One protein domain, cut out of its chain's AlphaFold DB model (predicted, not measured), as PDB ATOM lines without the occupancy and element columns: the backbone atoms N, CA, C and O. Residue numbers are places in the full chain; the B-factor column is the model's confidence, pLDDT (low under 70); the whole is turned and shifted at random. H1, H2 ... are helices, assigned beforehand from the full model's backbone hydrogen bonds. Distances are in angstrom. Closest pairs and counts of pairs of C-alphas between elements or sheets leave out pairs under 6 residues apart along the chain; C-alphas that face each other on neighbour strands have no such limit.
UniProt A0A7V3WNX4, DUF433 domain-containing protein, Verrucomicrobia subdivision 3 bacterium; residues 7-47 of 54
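AT A GLANCE: This is residues 7 to 47 of the 54 residues of the protein "DUF433 domain-containing protein" of Verrucomicrobia subdivision 3 bacterium (UniProt A0A7V3WNX4). One long helix, H3, crosses a small helical hairpin made of two short helices, H1 and H2: H1 packs on residues 33 to 40 of H3, while H2 lies near the beginning of H3. The far end of the long helix, residues 41 to 47, of which 41 to 46 belong to H3, sticks out beyond the hairpin. The printed part has 41 residues with three named helices, in the order H1, H2, H3 along the chain, and no named strand; the class is all helix. The whole is compact, with a radius of gyration of the C-alphas of 10.3 A, and its C-alphas span 31 by 20 by 11 A along the three main axes, an outline that is only just flat.

HOW THE PARTS SIT: H1, residues 7 to 14, and H2, residues 19 to 26, form a helical hairpin. They touch, and their closest C-alphas, those of Val 9 and Val 22, are 7.0 A apart. They run opposite ways at a steep tilt of 37 degrees, only just past shallow. H3, residues 30 to 46, touches H1 with its residues 33 to 40 alone; the closest C-alphas of the two are those of Val 9 and Ile 33, 6.9 A apart. The lines of H1 and H3 are about perpendicular, at 80 degrees. H2 and H3 are close but not clearly touching, with 2 pairs of C-alphas within 8 A. Their closest C-alphas, those of Gln 23 and Pro 30, are 7.1 A apart, and their lines are about perpendicular, at 82 degrees. In H1, H2 and H3 every backbone O i to N i+4 pair is within hydrogen-bond range.

IN THESE COORDINATES: H1 begins at Ala 7, whose C-alpha is at (41.618, -23.276, -86.617), and ends at Ala 14, 10.1 A from first to last C-alpha. H2 runs from Phe 19, with its C-alpha at (33.151, -12.126, -90.809), to Tyr 26, and measures 10.7 A. H3 runs from Pro 30, with its C-alpha at (27.413, -15.609, -86.426), to Gln 46, with its C-alpha at (44.502, -23.326, -70.944), and measures 24.3 A.

THE WHOLE: The two C-alphas farthest apart are those of Arg 24 and Glu 47, 31.1 A. The first and last printed C-alphas, those of Ala 7 and Glu 47, are 15.4 A apart. The printed part has no cut, and the links from H1 to H2, 4 residues, and from H2 to H3, 3 residues, are both tight. Residues 41 to 47 stand free. The mean pLDDT of the printed part is 91.4, and residue 47 is the one printed residue under 70.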
ATOM      1  N   ALA A   7      40.426 -23.777 -85.941       88.31
ATOM      2  CA  ALA A   7      41.618 -23.276 -86.617       88.31
ATOM      3  C   ALA A   7      41.332 -22.644 -87.992       88.31
ATOM      4  O   ALA A   7      42.032 -21.720 -88.392       88.31
ATOM      5  N   LEU A   8      40.304 -23.110 -88.705       90.56
ATOM      6  CA  LEU A   8      39.941 -22.624 -90.034       90.56
ATOM      7  C   LEU A   8      39.283 -21.242 -89.945       90.56
ATOM      8  O   LEU A   8      39.665 -20.333 -90.676       90.56
ATOM      9  N   VAL A   9      38.372 -21.053 -88.985       92.56
ATOM     10  CA  VAL A   9      37.738 -19.753 -88.709       92.56
ATOM     11  C   VAL A   9      38.785 -18.736 -88.256       92.56
ATOM     12  O   VAL A   9      38.884 -17.652 -88.826       92.56
ATOM     13  N   VAL A  10      39.611 -19.101 -87.271       92.62
ATOM     14  CA  VAL A  10      40.662 -18.219 -86.743       92.62
ATOM     15  C   VAL A  10      41.695 -17.891 -87.822       92.62
ATOM     16  O   VAL A  10      42.042 -16.727 -87.997       92.62
ATOM     17  N   GLY A  11      42.147 -18.891 -88.583       93.62
ATOM     18  CA  GLY A  11      43.110 -18.711 -89.669       93.62
ATOM     19  C   GLY A  11      42.576 -17.843 -90.809       93.62
ATOM     20  O   GLY A  11      43.301 -16.991 -91.307       93.62
ATOM     21  N   SER A  12      41.302 -18.001 -91.178       94.62
ATOM     22  CA  SER A  12      40.652 -17.191 -92.218       94.62
ATOM     23  C   SER A  12      40.564 -15.718 -91.818       94.62
ATOM     24  O   SER A  12      40.963 -14.840 -92.582       94.62
ATOM     25  N   LEU A  13      40.111 -15.448 -90.588       94.62
ATOM     26  CA  LEU A  13      40.047 -14.090 -90.044       94.62
ATOM     27  C   LEU A  13      41.448 -13.474 -89.911       94.62
ATOM     28  O   LEU A  13      41.655 -12.325 -90.295       94.62
ATOM     29  N   ALA A  14      42.433 -14.241 -89.436       95.19
ATOM     30  CA  ALA A  14      43.829 -13.801 -89.364       95.19
ATOM     31  C   ALA A  14      44.445 -13.548 -90.753       95.19
ATOM     32  O   ALA A  14      45.302 -12.680 -90.899       95.19
ATOM     33  N   GLY A  15      43.984 -14.274 -91.776       95.31
ATOM     34  CA  GLY A  15      44.338 -14.077 -93.182       95.31
ATOM     35  C   GLY A  15      43.677 -12.860 -93.836       95.31
ATOM     36  O   GLY A  15      43.983 -12.560 -94.989       95.31
ATOM     37  N   GLY A  16      42.803 -12.148 -93.117       96.00
ATOM     38  CA  GLY A  16      42.158 -10.918 -93.577       96.00
ATOM     39  C   GLY A  16      40.757 -11.097 -94.161       96.00
ATOM     40  O   GLY A  16      40.207 -10.122 -94.672       96.00
ATOM     41  N   MET A  17      40.158 -12.293 -94.086       95.88
ATOM     42  CA  MET A  17      38.745 -12.457 -94.444       95.88
ATOM     43  C   MET A  17      37.850 -11.690 -93.468       95.88
ATOM     44  O   MET A  17      38.112 -11.640 -92.262       95.88
ATOM     45  N   SER A  18      36.762 -11.116 -93.980       96.25
ATOM     46  CA  SER A  18      35.740 -10.519 -93.126       96.25
ATOM     47  C   SER A  18      34.862 -11.595 -92.478       96.25
ATOM     48  O   SER A  18      34.785 -12.735 -92.939       96.25
ATOM     49  N   PHE A  19      34.133 -11.228 -91.423       93.38
ATOM     50  CA  PHE A  19      33.151 -12.126 -90.809       93.38
ATOM     51  C   PHE A  19      32.062 -12.569 -91.795       93.38
ATOM     52  O   PHE A  19      31.552 -13.677 -91.672       93.38
ATOM     53  N   GLU A  20      31.669 -11.715 -92.738       95.56
ATOM     54  CA  GLU A  20      30.639 -12.035 -93.732       95.56
ATOM     55  C   GLU A  20      31.152 -13.034 -94.772       95.56
ATOM     56  O   GLU A  20      30.418 -13.948 -95.151       95.56
ATOM     57  N   ASP A  21      32.418 -12.907 -95.178       96.12
ATOM     58  CA  ASP A  21      33.059 -13.850 -96.099       96.12
ATOM     59  C   ASP A  21      33.155 -15.238 -95.465       96.12
ATOM     60  O   ASP A  21      32.733 -16.219 -96.066       96.12
ATOM     61  N   VAL A  22      33.597 -15.312 -94.206       93.88
ATOM     62  CA  VAL A  22      33.697 -16.575 -93.460       93.88
ATOM     63  C   VAL A  22      32.321 -17.227 -93.273       93.88
ATOM     64  O   VAL A  22      32.194 -18.440 -93.424       93.88
ATOM     65  N   GLN A  23      31.276 -16.445 -92.981       93.69
ATOM     66  CA  GLN A  23      29.904 -16.968 -92.893       93.69
ATOM     67  C   GLN A  23      29.447 -17.578 -94.216       93.69
ATOM     68  O   GLN A  23      28.884 -18.668 -94.231       93.69
ATOM     69  N   ARG A  24      29.698 -16.885 -95.330       94.44
ATOM     70  CA  ARG A  24      29.277 -17.329 -96.662       94.44
ATOM     71  C   ARG A  24      30.070 -18.522 -97.173       94.44
ATOM     72  O   ARG A  24      29.484 -19.427 -97.752       94.44
ATOM     73  N   GLU A  25      31.384 -18.507 -96.997       93.44
ATOM     74  CA  GLU A  25      32.286 -19.522 -97.543       93.44
ATOM     75  C   GLU A  25      32.142 -20.862 -96.823       93.44
ATOM     76  O   GLU A  25      32.187 -21.917 -97.457       93.44
ATOM     77  N   TYR A  26      31.911 -20.820 -95.512       90.62
ATOM     78  CA  TYR A  26      31.829 -22.016 -94.677       90.62
ATOM     79  C   TYR A  26      30.409 -22.343 -94.201       90.62
ATOM     80  O   TYR A  26      30.255 -23.248 -93.382       90.62
ATOM     81  N   ASP A  27      29.398 -21.631 -94.712       92.00
ATOM     82  CA  ASP A  27      27.983 -21.766 -94.329       92.00
ATOM     83  C   ASP A  27      27.798 -21.748 -92.801       92.00
ATOM     84  O   ASP A  27      27.210 -22.642 -92.189       92.00
ATOM     85  N   LEU A  28      28.403 -20.740 -92.168       90.69
ATOM     86  CA  LEU A  28      28.411 -20.568 -90.719       90.69
ATOM     87  C   LEU A  28      27.439 -19.483 -90.291       90.69
ATOM     88  O   LEU A  28      27.307 -18.439 -90.932       90.69
ATOM     89  N   THR A  29      26.840 -19.686 -89.124       92.69
ATOM     90  CA  THR A  29      26.114 -18.622 -88.438       92.69
ATOM     91  C   THR A  29      27.077 -17.705 -87.671       92.69
ATOM     92  O   THR A  29      28.193 -18.109 -87.314       92.69
ATOM     93  N   PRO A  30      26.664 -16.466 -87.344       92.31
ATOM     94  CA  PRO A  30      27.413 -15.609 -86.426       92.31
ATOM     95  C   PRO A  30      27.712 -16.294 -85.084       92.31
ATOM     96  O   PRO A  30      28.775 -16.087 -84.494       92.31
ATOM     97  N   GLU A  31      26.783 -17.111 -84.591       92.38
ATOM     98  CA  GLU A  31      26.909 -17.874 -83.351       92.38
ATOM     99  C   GLU A  31      28.015 -18.928 -83.435       92.38
ATOM    100  O   GLU A  31      28.790 -19.052 -82.484       92.38
ATOM    101  N   ASP A  32      28.157 -19.615 -84.571       91.19
ATOM    102  CA  ASP A  32      29.230 -20.593 -84.788       91.19
ATOM    103  C   ASP A  32      30.609 -19.927 -84.744       91.19
ATOM    104  O   ASP A  32      31.533 -20.431 -84.102       91.19
ATOM    105  N   ILE A  33      30.744 -18.749 -85.364       92.06
ATOM    106  CA  ILE A  33      31.998 -17.987 -85.342       92.06
ATOM    107  C   ILE A  33      32.328 -17.538 -83.916       92.06
ATOM    108  O   ILE A  33      33.466 -17.682 -83.469       92.06
ATOM    109  N   ARG A  34      31.342 -17.036 -83.163       92.56
ATOM    110  CA  ARG A  34      31.553 -16.662 -81.755       92.56
ATOM    111  C   ARG A  34      31.935 -17.866 -80.898       92.56
ATOM    112  O   ARG A  34      32.810 -17.735 -80.045       92.56
ATOM    113  N   ALA A  35      31.317 -19.025 -81.120       92.50
ATOM    114  CA  ALA A  35      31.653 -20.255 -80.412       92.50
ATOM    115  C   ALA A  35      33.089 -20.709 -80.718       92.50
ATOM    116  O   ALA A  35      33.826 -21.054 -79.796       92.50
ATOM    117  N   ALA A  36      33.512 -20.634 -81.984       91.88
ATOM    118  CA  ALA A  36      34.881 -20.930 -82.399       91.88
ATOM    119  C   ALA A  36      35.896 -19.978 -81.745       91.88
ATOM    120  O   ALA A  36      36.887 -20.434 -81.177       91.88
ATOM    121  N   LEU A  37      35.634 -18.668 -81.756       92.06
ATOM    122  CA  LEU A  37      36.504 -17.672 -81.120       92.06
ATOM    123  C   LEU A  37      36.587 -17.858 -79.602       92.06
ATOM    124  O   LEU A  37      37.674 -17.780 -79.033       92.06
ATOM    125  N   LYS A  38      35.460 -18.153 -78.946       92.38
ATOM    126  CA  LYS A  38      35.429 -18.455 -77.513       92.38
ATOM    127  C   LYS A  38      36.266 -19.693 -77.194       92.38
ATOM    128  O   LYS A  38      37.095 -19.635 -76.295       92.38
ATOM    129  N   PHE A  39      36.093 -20.772 -77.955       90.81
ATOM    130  CA  PHE A  39      36.882 -21.987 -77.778       90.81
ATOM    131  C   PHE A  39      38.379 -21.737 -77.997       90.81
ATOM    132  O   PHE A  39      39.201 -22.242 -77.242       90.81
ATOM    133  N   ALA A  40      38.746 -20.934 -79.001       90.56
ATOM    134  CA  ALA A  40      40.136 -20.554 -79.232       90.56
ATOM    135  C   ALA A  40      40.717 -19.761 -78.047       90.56
ATOM    136  O   ALA A  40      41.829 -20.052 -77.620       90.56
ATOM    137  N   SER A  41      39.959 -18.810 -77.490       90.00
ATOM    138  CA  SER A  41      40.366 -18.063 -76.292       90.00
ATOM    139  C   SER A  41      40.560 -18.983 -75.091       90.00
ATOM    140  O   SER A  41      41.586 -18.906 -74.428       90.00
ATOM    141  N   GLU A  42      39.607 -19.882 -74.835       90.38
ATOM    142  CA  GLU A  42      39.709 -20.863 -73.752       90.38
ATOM    143  C   GLU A  42      40.932 -21.766 -73.942       90.38
ATOM    144  O   GLU A  42      41.643 -22.029 -72.981       90.38
ATOM    145  N   LEU A  43      41.227 -22.203 -75.171       87.00
ATOM    146  CA  LEU A  43      42.395 -23.035 -75.461       87.00
ATOM    147  C   LEU A  43      43.716 -22.306 -75.172       87.00
ATOM    148  O   LEU A  43      44.616 -22.910 -74.597       87.00
ATOM    149  N   VAL A  44      43.817 -21.024 -75.535       86.12
ATOM    150  CA  VAL A  44      44.998 -20.191 -75.250       86.12
ATOM    151  C   VAL A  44      45.138 -19.923 -73.750       86.12
ATOM    152  O   VAL A  44      46.242 -19.996 -73.224       86.12
ATOM    153  N   ASP A  45      44.037 -19.694 -73.034       86.06
ATOM    154  CA  ASP A  45      44.062 -19.538 -71.574       86.06
ATOM    155  C   ASP A  45      44.442 -20.849 -70.854       86.06
ATOM    156  O   ASP A  45      45.038 -20.826 -69.775       86.06
ATOM    157  N   GLN A  46      44.093 -22.005 -71.434       77.81
ATOM    158  CA  GLN A  46      44.502 -23.326 -70.944       77.81
ATOM    159  C   GLN A  46      45.951 -23.677 -71.303       77.81
ATOM    160  O   GLN A  46      46.535 -24.532 -70.628       77.81
ATOM    161  N   GLU A  47      46.548 -23.047 -72.320       68.81
ATOM    162  CA  GLU A  47      47.994 -23.105 -72.548       68.81
ATOM    163  C   GLU A  47      48.698 -22.381 -71.395       68.81
ATOM    164  O   GLU A  47      49.059 -21.207 -71.447       68.81
TER     165      GLU A  47